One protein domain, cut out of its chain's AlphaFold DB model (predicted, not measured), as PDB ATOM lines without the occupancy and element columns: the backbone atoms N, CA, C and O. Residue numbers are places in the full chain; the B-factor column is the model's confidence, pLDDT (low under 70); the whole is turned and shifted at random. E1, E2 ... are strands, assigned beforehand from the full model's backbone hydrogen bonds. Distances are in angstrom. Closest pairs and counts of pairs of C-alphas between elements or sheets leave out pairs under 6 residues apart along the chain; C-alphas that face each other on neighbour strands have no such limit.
ATOM      1  N   LYS A   3      20.204 -91.368 -24.071       88.00
ATOM      2  CA  LYS A   3      19.211 -91.558 -25.152       88.00
ATOM      3  C   LYS A   3      19.289 -92.992 -25.681       88.00
ATOM      4  O   LYS A   3      20.369 -93.433 -26.060       88.00
ATOM      5  N   VAL A   4      18.153 -93.687 -25.748       85.12
ATOM      6  CA  VAL A   4      18.010 -95.005 -26.394       85.12
ATOM      7  C   VAL A   4      17.028 -94.864 -27.548       85.12
ATOM      8  O   VAL A   4      15.891 -94.443 -27.334       85.12
ATOM      9  N   ALA A   5      17.461 -95.197 -28.769       87.38
ATOM     10  CA  ALA A   5      16.734 -94.864 -29.998       87.38
ATOM     11  C   ALA A   5      16.287 -93.387 -29.981       87.38
ATOM     12  O   ALA A   5      17.153 -92.512 -29.968       87.38
ATOM     13  N   ASP A   6      14.983 -93.100 -29.917       90.81
ATOM     14  CA  ASP A   6      14.412 -91.744 -29.837       90.81
ATOM     15  C   ASP A   6      13.785 -91.378 -28.482       90.81
ATOM     16  O   ASP A   6      13.099 -90.362 -28.366       90.81
ATOM     17  N   THR A   7      14.088 -92.142 -27.432       91.19
ATOM     18  CA  THR A   7      13.668 -91.846 -26.056       91.19
ATOM     19  C   THR A   7      14.852 -91.371 -25.216       91.19
ATOM     20  O   THR A   7      15.876 -92.046 -25.116       91.19
ATOM     21  N   TYR A   8      14.699 -90.212 -24.580       93.31
ATOM     22  CA  TYR A   8      15.600 -89.688 -23.558       93.31
ATOM     23  C   TYR A   8      15.196 -90.231 -22.186       93.31
ATOM     24  O   TYR A   8      14.011 -90.223 -21.850       93.31
ATOM     25  N   PHE A   9      16.176 -90.650 -21.388       93.19
ATOM     26  CA  PHE A   9      16.006 -91.130 -20.019       93.19
ATOM     27  C   PHE A   9      16.839 -90.270 -19.067       93.19
ATOM     28  O   PHE A   9      18.050 -90.118 -19.237       93.19
ATOM     29  N   LEU A  10      16.181 -89.692 -18.066       94.81
ATOM     30  CA  LEU A  10      16.762 -88.814 -17.058       94.81
ATOM     31  C   LEU A  10      16.669 -89.496 -15.693       94.81
ATOM     32  O   LEU A  10      15.569 -89.667 -15.173       94.81
ATOM     33  N   LEU A  11      17.815 -89.871 -15.124       92.94
ATOM     34  CA  LEU A  11      17.930 -90.391 -13.763       92.94
ATOM     35  C   LEU A  11      18.346 -89.250 -12.821       92.94
ATOM     36  O   LEU A  11      19.253 -88.480 -13.144       92.94
ATOM     37  N   VAL A  12      17.688 -89.131 -11.667       94.44
ATOM     38  CA  VAL A  12      17.952 -88.093 -10.655       94.44
ATOM     39  C   VAL A  12      17.771 -88.621  -9.231       94.44
ATOM     40  O   VAL A  12      16.891 -89.446  -8.975       94.44
ATOM     41  N   SER A  13      18.556 -88.093  -8.292       89.31
ATOM     42  CA  SER A  13      18.340 -88.280  -6.857       89.31
ATOM     43  C   SER A  13      17.405 -87.203  -6.274       89.31
ATOM     44  O   SER A  13      17.165 -86.141  -6.860       89.31
ATOM     45  N   GLY A  14      16.848 -87.485  -5.099       89.81
ATOM     46  CA  GLY A  14      16.222 -86.501  -4.220       89.81
ATOM     47  C   GLY A  14      17.247 -85.583  -3.541       89.81
ATOM     48  O   GLY A  14      18.440 -85.862  -3.493       89.81
ATOM     49  N   LYS A  15      16.780 -84.463  -2.980       90.19
ATOM     50  CA  LYS A  15      17.643 -83.438  -2.364       90.19
ATOM     51  C   LYS A  15      17.941 -83.737  -0.886       90.19
ATOM     52  O   LYS A  15      17.515 -82.989  -0.013       90.19
ATOM     53  N   THR A  16      18.667 -84.821  -0.617       79.75
ATOM     54  CA  THR A  16      19.027 -85.302   0.739       79.75
ATOM     55  C   THR A  16      20.474 -84.982   1.149       79.75
ATOM     56  O   THR A  16      21.014 -85.581   2.077       79.75
ATOM     57  N   ALA A  17      21.105 -84.011   0.476       83.38
ATOM     58  CA  ALA A  17      22.537 -83.718   0.585       83.38
ATOM     59  C   ALA A  17      23.378 -84.982   0.323       83.38
ATOM     60  O   ALA A  17      23.289 -85.529  -0.772       83.38
ATOM     61  N   TYR A  18      24.169 -85.441   1.291       73.62
ATOM     62  CA  TYR A  18      25.015 -86.630   1.154       73.62
ATOM     63  C   TYR A  18      24.292 -87.952   1.455       73.62
ATOM     64  O   TYR A  18      24.727 -88.989   0.968       73.62
ATOM     65  N   ALA A  19      23.202 -87.946   2.231       71.00
ATOM     66  CA  ALA A  19      22.472 -89.178   2.535       71.00
ATOM     67  C   ALA A  19      21.857 -89.763   1.246       71.00
ATOM     68  O   ALA A  19      21.325 -88.985   0.442       71.00
ATOM     69  N   PRO A  20      21.907 -91.088   1.025       73.88
ATOM     70  CA  PRO A  20      21.346 -91.703  -0.172       73.88
ATOM     71  C   PRO A  20      19.818 -91.561  -0.187       73.88
ATOM     72  O   PRO A  20      19.183 -91.220   0.813       73.88
ATOM     73  N   ASN A  21      19.202 -91.812  -1.340       82.62
ATOM     74  CA  ASN A  21      17.745 -91.853  -1.458       82.62
ATOM     75  C   ASN A  21      17.308 -92.745  -2.634       82.62
ATOM     76  O   ASN A  21      18.132 -93.073  -3.491       82.62
ATOM     77  N   PRO A  22      16.024 -93.134  -2.732       90.19
ATOM     78  CA  PRO A  22      15.536 -93.917  -3.862       90.19
ATOM     79  C   PRO A  22      15.474 -93.046  -5.125       90.19
ATOM     80  O   PRO A  22      14.528 -92.278  -5.324       90.19
ATOM     81  N   ASN A  23      16.490 -93.167  -5.977       90.94
ATOM     82  CA  ASN A  23      16.647 -92.380  -7.197       90.94
ATOM     83  C   ASN A  23      15.507 -92.691  -8.186       90.94
ATOM     84  O   ASN A  23      14.940 -93.790  -8.186       90.94
ATOM     85  N   LYS A  24      15.160 -91.716  -9.033       93.62
ATOM     86  CA  LYS A  24      14.019 -91.790  -9.957       93.62
ATOM     87  C   LYS A  24      14.443 -91.605 -11.407       93.62
ATOM     88  O   LYS A  24      15.253 -90.734 -11.714       93.62
ATOM     89  N   MET A  25      13.830 -92.382 -12.295       94.06
ATOM     90  CA  MET A  25      13.903 -92.217 -13.743       94.06
ATOM     91  C   MET A  25      12.662 -91.490 -14.268       94.06
ATOM     92  O   MET A  25      11.534 -91.740 -13.836       94.06
ATOM     93  N   PHE A  26      12.887 -90.614 -15.242       95.69
ATOM     94  CA  PHE A  26      11.874 -90.008 -16.096       95.69
ATOM     95  C   PHE A  26      12.227 -90.266 -17.564       95.69
ATOM     96  O   PHE A  26      13.411 -90.329 -17.904       95.69
ATOM     97  N   TRP A  27      11.233 -90.346 -18.452       96.31
ATOM     98  CA  TRP A  27      11.479 -90.479 -19.894       96.31
ATOM     99  C   TRP A  27      10.618 -89.559 -20.766       96.31
ATOM    100  O   TRP A  27       9.464 -89.262 -20.444       96.31
ATOM    101  N   SER A  28      11.165 -89.136 -21.905       97.44
ATOM    102  CA  SER A  28      10.436 -88.398 -22.944       97.44
ATOM    103  C   SER A  28      11.002 -88.674 -24.337       97.44
ATOM    104  O   SER A  28      12.171 -89.017 -24.479       97.44
ATOM    105  N   THR A  29      10.202 -88.476 -25.384       96.06
ATOM    106  CA  THR A  29      10.668 -88.482 -26.785       96.06
ATOM    107  C   THR A  29      11.235 -87.128 -27.236       96.06
ATOM    108  O   THR A  29      11.731 -86.992 -28.351       96.06
ATOM    109  N   SER A  30      11.198 -86.104 -26.375       95.94
ATOM    110  CA  SER A  30      11.805 -84.793 -26.626       95.94
ATOM    111  C   SER A  30      12.297 -84.171 -25.324       95.94
ATOM    112  O   SER A  30      11.557 -84.128 -24.346       95.94
ATOM    113  N   ILE A  31      13.514 -83.617 -25.322       94.88
ATOM    114  CA  ILE A  31      14.084 -82.911 -24.156       94.88
ATOM    115  C   ILE A  31      13.162 -81.765 -23.700       94.88
ATOM    116  O   ILE A  31      12.963 -81.567 -22.502       94.88
ATOM    117  N   ASN A  32      12.541 -81.071 -24.659       95.75
ATOM    118  CA  ASN A  32      11.611 -79.959 -24.429       95.75
ATOM    119  C   ASN A  32      10.137 -80.416 -24.337       95.75
ATOM    120  O   ASN A  32       9.232 -79.588 -24.436       95.75
ATOM    121  N   GLY A  33       9.879 -81.725 -24.248       92.50
ATOM    122  CA  GLY A  33       8.539 -82.308 -24.187       92.50
ATOM    123  C   GLY A  33       8.046 -82.572 -22.762       92.50
ATOM    124  O   GLY A  33       8.718 -82.285 -21.773       92.50
ATOM    125  N   THR A  34       6.860 -83.172 -22.657       96.12
ATOM    126  CA  THR A  34       6.363 -83.728 -21.391       96.12
ATOM    127  C   THR A  34       7.225 -84.919 -20.978       96.12
ATOM    128  O   THR A  34       7.477 -85.812 -21.790       96.12
ATOM    129  N   TRP A  35       7.646 -84.954 -19.716       96.50
ATOM    130  CA  TRP A  35       8.387 -86.069 -19.132       96.50
ATOM    131  C   TRP A  35       7.448 -86.987 -18.344       96.50
ATOM    132  O   TRP A  35       6.618 -86.523 -17.565       96.50
ATOM    133  N   ASN A  36       7.587 -88.292 -18.553       95.44
ATOM    134  CA  ASN A  36       6.807 -89.335 -17.895       95.44
ATOM    135  C   ASN A  36       7.596 -89.869 -16.697       95.44
ATOM    136  O   ASN A  36       8.765 -90.218 -16.853       95.44
ATOM    137  N   GLY A  37       6.962 -89.959 -15.530       93.19
ATOM    138  CA  GLY A  37       7.575 -90.421 -14.282       93.19
ATOM    139  C   GLY A  37       6.982 -89.701 -13.061       93.19
ATOM    140  O   GLY A  37       5.962 -89.021 -13.204       93.19
ATOM    141  N   PRO A  38       7.605 -89.810 -11.875       93.56
ATOM    142  CA  PRO A  38       8.808 -90.599 -11.599       93.56
ATOM    143  C   PRO A  38       8.557 -92.111 -11.676       93.56
ATOM    144  O   PRO A  38       7.467 -92.587 -11.365       93.56
ATOM    145  N   PHE A  39       9.593 -92.860 -12.041       88.38
ATOM    146  CA  PHE A  39       9.666 -94.315 -11.919       88.38
ATOM    147  C   PHE A  39      10.858 -94.705 -11.043       88.38
ATOM    148  O   PHE A  39      11.881 -94.021 -11.047       88.38
ATOM    149  N   ASP A  40      10.740 -95.807 -10.312       85.56
ATOM    150  CA  ASP A  40      11.811 -96.325  -9.459       85.56
ATOM    151  C   ASP A  40      12.843 -97.099 -10.298       85.56
ATOM    152  O   ASP A  40      12.453 -97.858 -11.184       85.56
ATOM    153  N   ILE A  41      14.144 -96.913 -10.030       81.44
ATOM    154  CA  ILE A  41      15.249 -97.666 -10.682       81.44
ATOM    155  C   ILE A  41      15.883 -98.727  -9.770       81.44
ATOM    156  O   ILE A  41      16.700 -99.534 -10.201       81.44
ATOM    157  N   ALA A  42      15.519 -98.700  -8.496       73.25
ATOM    158  CA  ALA A  42      15.914 -99.624  -7.445       73.25
ATOM    159  C   ALA A  42      14.744 -99.700  -6.446       73.25
ATOM    160  O   ALA A  42      13.870 -98.821  -6.471       73.25
ATOM    161  N   PRO A  43      14.668-100.719  -5.580       77.56
ATOM    162  CA  PRO A  43      13.571-100.836  -4.626       77.56
ATOM    163  C   PRO A  43      13.612 -99.682  -3.604       77.56
ATOM    164  O   PRO A  43      14.671 -99.188  -3.232       77.56
ATOM    165  N   ASN A  44      12.457 -99.191  -3.142       79.06
ATOM    166  CA  ASN A  44      12.433 -97.953  -2.342       79.06
ATOM    167  C   ASN A  44      12.947 -98.095  -0.901       79.06
ATOM    168  O   ASN A  44      13.250 -97.089  -0.270       79.06
ATOM    169  N   THR A  45      13.030 -99.313  -0.369       74.88
ATOM    170  CA  THR A  45      13.506 -99.616   0.994       74.88
ATOM    171  C   THR A  45      15.009 -99.426   1.184       74.88
ATOM    172  O   THR A  45      15.500 -99.626   2.288       74.88
ATOM    173  N   THR A  46      15.729 -99.101   0.111       63.69
ATOM    174  CA  THR A  46      17.132 -99.482  -0.034       63.69
ATOM    175  C   THR A  46      18.053 -98.284  -0.245       63.69
ATOM    176  O   THR A  46      19.043 -98.127   0.462       63.69
ATOM    177  N   ASN A  47      17.595 -97.340  -1.075       75.94
ATOM    178  CA  ASN A  47      18.268 -96.094  -1.447       75.94
ATOM    179  C   ASN A  47      19.324 -96.222  -2.564       75.94
ATOM    180  O   ASN A  47      20.260 -95.428  -2.630       75.94
ATOM    181  N   THR A  48      19.070 -97.098  -3.542       75.50
ATOM    182  CA  THR A  48      19.812 -97.163  -4.824       75.50
ATOM    183  C   THR A  48      21.224 -97.736  -4.688       75.50
ATOM    184  O   THR A  48      22.191 -97.176  -5.200       75.50
ATOM    185  N   TYR A  49      21.343 -98.866  -3.999       70.12
ATOM    186  CA  TYR A  49      22.605 -99.521  -3.645       70.12
ATOM    187  C   TYR A  49      23.515 -98.604  -2.818       70.12
ATOM    188  O   TYR A  49      24.712 -98.505  -3.071       70.12
ATOM    189  N   ASP A  50      22.890 -97.926  -1.839       68.94
ATOM    190  CA  ASP A  50      23.455 -96.838  -1.019       68.94
ATOM    191  C   ASP A  50      24.253 -95.835  -1.877       68.94
ATOM    192  O   ASP A  50      25.472 -95.694  -1.752       68.94
ATOM    193  N   SER A  51      23.574 -95.185  -2.832       71.56
ATOM    194  CA  SER A  51      24.225 -94.240  -3.747       71.56
ATOM    195  C   SER A  51      23.288 -93.164  -4.317       71.56
ATOM    196  O   SER A  51      22.060 -93.199  -4.174       71.56
ATOM    197  N   GLN A  52      23.875 -92.159  -4.968       77.94
ATOM    198  CA  GLN A  52      23.157 -91.126  -5.716       77.94
ATOM    199  C   GLN A  52      23.689 -91.008  -7.145       77.94
ATOM    200  O   GLN A  52      24.897 -91.024  -7.356       77.94
ATOM    201  N   ASN A  53      22.789 -90.864  -8.128       86.75
ATOM    202  CA  ASN A  53      23.146 -90.854  -9.549       86.75
ATOM    203  C   ASN A  53      24.144 -89.739  -9.885       86.75
ATOM    204  O   ASN A  53      23.851 -88.562  -9.663       86.75
ATOM    205  N   SER A  54      25.264 -90.121 -10.495       81.94
ATOM    206  CA  SER A  54      26.323 -89.216 -10.942       81.94
ATOM    207  C   SER A  54      26.401 -89.191 -12.471       81.94
ATOM    208  O   SER A  54      26.372 -88.126 -13.093       81.94
ATOM    209  N   PHE A  55      26.411 -90.370 -13.106       81.50
ATOM    210  CA  PHE A  55      26.480 -90.512 -14.560       81.50
ATOM    211  C   PHE A  55      25.858 -91.832 -15.048       81.50
ATOM    212  O   PHE A  55      25.731 -92.793 -14.293       81.50
ATOM    213  N   GLU A  56      25.527 -91.912 -16.340       84.81
ATOM    214  CA  GLU A  56      25.187 -93.180 -16.990       84.81
ATOM    215  C   GLU A  56      26.089 -93.390 -18.215       84.81
ATOM    216  O   GLU A  56      25.982 -92.671 -19.213       84.81
ATOM    217  N   LEU A  57      26.991 -94.372 -18.149       82.31
ATOM    218  CA  LEU A  57      27.893 -94.712 -19.248       82.31
ATOM    219  C   LEU A  57      27.193 -95.651 -20.238       82.31
ATOM    220  O   LEU A  57      26.665 -96.696 -19.861       82.31
ATOM    221  N   VAL A  58      27.242 -95.301 -21.524       84.38
ATOM    222  CA  VAL A  58      26.743 -96.139 -22.621       84.38
ATOM    223  C   VAL A  58      27.926 -96.833 -23.291       84.38
ATOM    224  O   VAL A  58      28.768 -96.170 -23.895       84.38
ATOM    225  N   VAL A  59      27.988 -98.162 -23.209       81.81
ATOM    226  CA  VAL A  59      29.033 -98.976 -23.849       81.81
ATOM    227  C   VAL A  59      28.457 -99.567 -25.133       81.81
ATOM    228  O   VAL A  59      27.701-100.535 -25.099       81.81
ATOM    229  N   GLN A  60      28.772 -98.950 -26.273       86.25
ATOM    230  CA  GLN A  60      28.318 -99.393 -27.596       86.25
ATOM    231  C   GLN A  60      29.291-100.428 -28.166       86.25
ATOM    232  O   GLN A  60      30.305-100.065 -28.757       86.25
ATOM    233  N   GLY A  61      28.987-101.709 -27.970       84.25
ATOM    234  CA  GLY A  61      29.771-102.811 -28.514       84.25
ATOM    235  C   GLY A  61      29.211-103.384 -29.817       84.25
ATOM    236  O   GLY A  61      28.140-103.002 -30.291       84.25
ATOM    237  N   ALA A  62      29.959-104.319 -30.403       83.44
ATOM    238  CA  ALA A  62      29.628-104.964 -31.673       83.44
ATOM    239  C   ALA A  62      28.455-105.964 -31.603       83.44
ATOM    240  O   ALA A  62      27.867-106.266 -32.640       83.44
ATOM    241  N   GLU A  63      28.114-106.476 -30.416       87.62
ATOM    242  CA  GLU A  63      27.032-107.454 -30.215       87.62
ATOM    243  C   GLU A  63      25.814-106.824 -29.529       87.62
ATOM    244  O   GLU A  63      24.674-107.075 -29.923       87.62
ATOM    245  N   CYS A  64      26.032-105.968 -28.526       80.12
ATOM    246  CA  CYS A  64      24.966-105.236 -27.846       80.12
ATOM    247  C   CYS A  64      25.440-103.884 -27.280       80.12
ATOM    248  O   CYS A  64      26.603-103.497 -27.390       80.12
ATOM    249  N   THR A  65      24.514-103.124 -26.688       79.75
ATOM    250  CA  THR A  65      24.824-101.877 -25.973       79.75
ATOM    251  C   THR A  65      24.531-102.036 -24.488       79.75
ATOM    252  O   THR A  65      23.378-102.251 -24.110       79.75
ATOM    253  N   THR A  66      25.558-101.892 -23.653       81.94
ATOM    254  CA  THR A  66      25.428-101.849 -22.193       81.94
ATOM    255  C   THR A  66      25.069-100.439 -21.726       81.94
ATOM    256  O   THR A  66      25.548 -99.449 -22.285       81.94
ATOM    257  N   TYR A  67      24.293-100.346 -20.647       82.31
ATOM    258  CA  TYR A  67      24.028 -99.098 -19.928       82.31
ATOM    259  C   TYR A  67      24.465 -99.288 -18.476       82.31
ATOM    260  O   TYR A  67      23.884-100.096 -17.757       82.31
ATOM    261  N   VAL A  68      25.516 -98.580 -18.068       81.38
ATOM    262  CA  VAL A  68      26.124 -98.678 -16.737       81.38
ATOM    263  C   VAL A  68      25.730 -97.450 -15.927       81.38
ATOM    264  O   VAL A  68      26.091 -96.326 -16.275       81.38
ATOM    265  N   TYR A  69      25.006 -97.668 -14.834       83.81
ATOM    266  CA  TYR A  69      24.762 -96.653 -13.812       83.81
ATOM    267  C   TYR A  69      26.038 -96.403 -13.004       83.81
ATOM    268  O   TYR A  69      26.695 -97.351 -12.573       83.81
ATOM    269  N   MET A  70      26.375 -95.135 -12.789       79.19
ATOM    270  CA  MET A  70      27.486 -94.706 -11.945       79.19
ATOM    271  C   MET A  70      26.924 -93.783 -10.865       79.19
ATOM    272  O   MET A  70      26.565 -92.635 -11.138       79.19
ATOM    273  N   GLY A  71      26.807 -94.317  -9.649       78.00
ATOM    274  CA  GLY A  71      26.341 -93.593  -8.472       78.00
ATOM    275  C   GLY A  71      27.466 -93.363  -7.467       78.00
ATOM    276  O   GLY A  71      28.295 -94.244  -7.248       78.00
ATOM    277  N   ASP A  72      27.476 -92.187  -6.845       69.88
ATOM    278  CA  ASP A  72      28.400 -91.844  -5.766       69.88
ATOM    279  C   ASP A  72      27.815 -92.267  -4.407       69.88
ATOM    280  O   ASP A  72      26.668 -91.942  -4.081       69.88
ATOM    281  N   ARG A  73      28.618 -92.970  -3.598       67.50
ATOM    282  CA  ARG A  73      28.295 -93.357  -2.213       67.50
ATOM    283  C   ARG A  73      29.001 -92.422  -1.232       67.50
ATOM    284  O   ARG A  73      30.163 -92.633  -0.891       67.50
ATOM    285  N   PHE A  74      28.303 -91.375  -0.800       63.88
ATOM    286  CA  PHE A  74      28.867 -90.343   0.074       63.88
ATOM    287  C   PHE A  74      28.939 -90.768   1.553       63.88
ATOM    288  O   PHE A  74      28.116 -91.526   2.073       63.88
ATOM    289  N   ASP A  75      29.919 -90.224   2.267       50.94
ATOM    290  CA  ASP A  75      30.284 -90.539   3.647       50.94
ATOM    291  C   ASP A  75      29.524 -89.701   4.700       50.94
ATOM    292  O   ASP A  75      30.111 -89.111   5.602       50.94
ATOM    293  N   ALA A  76      28.184 -89.699   4.615       46.88
ATOM    294  CA  ALA A  76      27.283 -89.238   5.688       46.88
ATOM    295  C   ALA A  76      26.750 -90.402   6.554       46.88
ATOM    296  O   ALA A  76      27.492 -90.885   7.397       46.88
ATOM    297  N   GLU A  77      25.541 -90.949   6.322       49.38
ATOM    298  CA  GLU A  77      24.901 -91.985   7.184       49.38
ATOM    299  C   GLU A  77      23.862 -92.882   6.443       49.38
ATOM    300  O   GLU A  77      23.010 -92.338   5.744       49.38
ATOM    301  N   GLY A  78      23.897 -94.218   6.669       39.94
ATOM    302  CA  GLY A  78      22.888 -95.255   6.281       39.94
ATOM    303  C   GLY A  78      22.770 -95.620   4.780       39.94
ATOM    304  O   GLY A  78      23.173 -94.805   3.968       39.94
ATOM    305  N   SER A  79      22.212 -96.770   4.330       42.53
ATOM    306  CA  SER A  79      21.796 -98.035   5.006       42.53
ATOM    307  C   SER A  79      21.599 -99.239   4.017       42.53
ATOM    308  O   SER A  79      21.852 -99.078   2.832       42.53
ATOM    309  N   GLU A  80      21.170-100.440   4.470       37.84
ATOM    310  CA  GLU A  80      21.068-101.708   3.672       37.84
ATOM    311  C   GLU A  80      19.865-101.879   2.687       37.84
ATOM    312  O   GLU A  80      18.896-101.124   2.712       37.84
ATOM    313  N   GLU A  81      19.915-102.934   1.840       40.47
ATOM    314  CA  GLU A  81      19.111-103.153   0.613       40.47
ATOM    315  C   GLU A  81      18.280-104.473   0.548       40.47
ATOM    316  O   GLU A  81      18.665-105.491   1.117       40.47
ATOM    317  N   SER A  82      17.172-104.507  -0.227       35.69
ATOM    318  CA  SER A  82      16.460-105.737  -0.686       35.69
ATOM    319  C   SER A  82      15.486-105.489  -1.876       35.69
ATOM    320  O   SER A  82      14.964-104.391  -2.008       35.69
ATOM    321  N   GLY A  83      15.257-106.492  -2.754       33.66
ATOM    322  CA  GLY A  83      14.611-106.409  -4.102       33.66
ATOM    323  C   GLY A  83      13.145-105.897  -4.217       33.66
ATOM    324  O   GLY A  83      12.478-105.677  -3.217       33.66
ATOM    325  N   ALA A  84      12.533-105.721  -5.409       28.73
ATOM    326  CA  ALA A  84      12.822-106.296  -6.745       28.73
ATOM    327  C   ALA A  84      12.396-105.410  -7.977       28.73
ATOM    328  O   ALA A  84      12.403-104.187  -7.895       28.73
ATOM    329  N   LYS A  85      12.103-106.028  -9.148       28.09
ATOM    330  CA  LYS A  85      12.394-105.532 -10.527       28.09
ATOM    331  C   LYS A  85      11.416-104.559 -11.240       28.09
ATOM    332  O   LYS A  85      10.231-104.873 -11.367       28.09
ATOM    333  N   ARG A  86      11.960-103.520 -11.917       34.50
ATOM    334  CA  ARG A  86      11.493-102.899 -13.200       34.50
ATOM    335  C   ARG A  86      12.415-101.748 -13.666       34.50
ATOM    336  O   ARG A  86      12.643-100.847 -12.878       34.50
ATOM    337  N   LEU A  87      12.932-101.779 -14.915       45.72
ATOM    338  CA  LEU A  87      14.152-101.035 -15.355       45.72
ATOM    339  C   LEU A  87      15.148-100.873 -14.196       45.72
ATOM    340  O   LEU A  87      15.613 -99.783 -13.870       45.72
ATOM    341  N   THR A  88      15.365-101.986 -13.508       50.31
ATOM    342  CA  THR A  88      16.108-101.999 -12.265       50.31
ATOM    343  C   THR A  88      17.582-102.076 -12.561       50.31
ATOM    344  O   THR A  88      17.999-102.846 -13.425       50.31
ATOM    345  N   LEU A  89      18.350-101.346 -11.767       54.19
ATOM    346  CA  LEU A  89      19.721-101.715 -11.478       54.19
ATOM    347  C   LEU A  89      19.698-103.159 -10.952       54.19
ATOM    348  O   LEU A  89      19.095-103.434  -9.913       54.19
ATOM    349  N   GLU A  90      20.263-104.094 -11.712       57.94
ATOM    350  CA  GLU A  90      20.475-105.459 -11.233       57.94
ATOM    351  C   GLU A  90      21.773-105.451 -10.424       57.94
ATOM    352  O   GLU A  90      22.810-104.993 -10.907       57.94
ATOM    353  N   TYR A  91      21.696-105.854  -9.155       61.34
ATOM    354  CA  TYR A  91      22.843-105.799  -8.256       61.34
ATOM    355  C   TYR A  91      23.797-106.959  -8.520       61.34
ATOM    356  O   TYR A  91      23.399-108.122  -8.448       61.34
ATOM    357  N   HIS A  92      25.056-106.617  -8.773       61.75
ATOM    358  CA  HIS A  92      26.152-107.558  -8.933       61.75
ATOM    359  C   HIS A  92      27.382-106.984  -8.228       61.75
ATOM    360  O   HIS A  92      27.902-105.950  -8.644       61.75
ATOM    361  N   ASP A  93      27.855-107.655  -7.178       58.22
ATOM    362  CA  ASP A  93      29.041-107.272  -6.400       58.22
ATOM    363  C   ASP A  93      30.298-107.145  -7.274       58.22
ATOM    364  O   ASP A  93      31.192-106.343  -7.007       58.22
ATOM    365  N   MET A  94      30.372-107.989  -8.305       59.72
ATOM    366  CA  MET A  94      31.479-108.108  -9.243       59.72
ATOM    367  C   MET A  94      30.912-108.387 -10.636       59.72
ATOM    368  O   MET A  94      30.088-109.284 -10.817       59.72
ATOM    369  N   TRP A  95      31.355-107.620 -11.626       69.12
ATOM    370  CA  TRP A  95      30.969-107.755 -13.029       69.12
ATOM    371  C   TRP A  95      32.062-107.155 -13.918       69.12
ATOM    372  O   TRP A  95      32.841-106.304 -13.482       69.12
ATOM    373  N   LYS A  96      32.124-107.593 -15.176       72.62
ATOM    374  CA  LYS A  96      33.090-107.127 -16.180       72.62
ATOM    375  C   LYS A  96      32.337-106.821 -17.468       72.62
ATOM    376  O   LYS A  96      31.492-107.610 -17.871       72.62
ATOM    377  N   VAL A  97      32.637-105.700 -18.127       77.50
ATOM    378  CA  VAL A  97      32.094-105.388 -19.462       77.50
ATOM    379  C   VAL A  97      33.196-105.457 -20.512       77.50
ATOM    380  O   VAL A  97      34.233-104.801 -20.397       77.50
ATOM    381  N   ASN A  98      32.974-106.243 -21.563       78.50
ATOM    382  CA  ASN A  98      33.830-106.237 -22.739       78.50
ATOM    383  C   ASN A  98      33.451-105.028 -23.605       78.50
ATOM    384  O   ASN A  98      32.451-105.052 -24.319       78.50
ATOM    385  N   VAL A  99      34.259-103.967 -23.554       82.50
ATOM    386  CA  VAL A  99      33.989-102.703 -24.265       82.50
ATOM    387  C   VAL A  99      33.925-102.833 -25.792       82.50
ATOM    388  O   VAL A  99      33.388-101.944 -26.445       82.50
ATOM    389  N   SER A 100      34.434-103.929 -26.365       81.31
ATOM    390  CA  SER A 100      34.386-104.193 -27.809       81.31
ATOM    391  C   SER A 100      33.089-104.880 -28.247       81.31
ATOM    392  O   SER A 100      32.632-104.653 -29.365       81.31
ATOM    393  N   THR A 101      32.485-105.717 -27.396       77.19
ATOM    394  CA  THR A 101      31.268-106.487 -27.733       77.19
ATOM    395  C   THR A 101      30.008-105.957 -27.052       77.19
ATOM    396  O   THR A 101      28.922-106.076 -27.613       77.19
ATOM    397  N   GLY A 102      30.147-105.293 -25.901       74.19
ATOM    398  CA  GLY A 102      29.048-104.813 -25.054       74.19
ATOM    399  C   GLY A 102      28.545-105.865 -24.060       74.19
ATOM    400  O   GLY A 102      27.697-105.563 -23.216       74.19
ATOM    401  N   LEU A 103      29.072-107.093 -24.133       73.94
ATOM    402  CA  LEU A 103      28.713-108.177 -23.227       73.94
ATOM    403  C   LEU A 103      29.198-107.878 -21.804       73.94
ATOM    404  O   LEU A 103      30.335-107.442 -21.601       73.94
ATOM    405  N   VAL A 104      28.332-108.156 -20.832       72.12
ATOM    406  CA  VAL A 104      28.663-108.180 -19.404       72.12
ATOM    407  C   VAL A 104      28.791-109.637 -18.984       72.12
ATOM    408  O   VAL A 104      27.885-110.423 -19.260       72.12
ATOM    409  N   SER A 105      29.885-109.984 -18.311       72.50
ATOM    410  CA  SER A 105      30.036-111.263 -17.617       72.50
ATOM    411  C   SER A 105      30.092-111.060 -16.104       72.50
ATOM    412  O   SER A 105      30.483-110.001 -15.596       72.50
ATOM    413  N   PHE A 106      29.674-112.098 -15.386       69.88
ATOM    414  CA  PHE A 106      29.704-112.179 -13.931       69.88
ATOM    415  C   PHE A 106      30.673-113.301 -13.567       69.88
ATOM    416  O   PHE A 106      30.578-114.378 -14.158       69.88
TER     417      PHE A 106
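This is residues 3 to 106 of the 268 residues of the protein "Glycosyl hydrolase family 43 protein" of Rutstroemia sp. NJR-2017a BBW (UniProt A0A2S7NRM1). Little regular structure: a three-strand sheet, E1 E2 E3, and a long hairpin, E4 and E5, spread as a V, nearest at the end of E1, and a long loop, residues 73 to 106, follows. The printed part has 104 residues, no named helix and five strands, 33 residues, all strand. Both sheets are antiparallel. It is compact, radius of gyration of the C-alphas 14.6 A, spans 41 by 38 by 23 A.

E1, residues 7 to 12, and E2, residues 24 to 28, form a hairpin; N 10 and O 26 are 2.8 A apart. E3, residues 36 to 40, completes the meander, each strand the antiparallel neighbour of the one before; N 25 and O 39 are 2.8 A apart. This sheet is only just strongly twisted, C-alphas up to 4.0 A off its plane. E4, residues 52 to 60, and E5, residues 65 to 72, are a hairpin at 159 degrees; N 57 and O 68 are 2.9 A apart. The closest C-alphas of E1 and E4, Val 12 and Asn 53, are 6.0 A apart. E3 and E4 are apart.

E1 begins at C-alpha 7 (13.668, -91.846, -26.056); E5 ends at C-alpha 72 (28.400, -91.844, -5.766). E4 is 24.0 A long, E5 22.8 A.

The printed part has no cut. The links E1 to E2 and E3 to E4 are long. pLDDT is under 70 in residues 46, 50, 72 to 95 and 106.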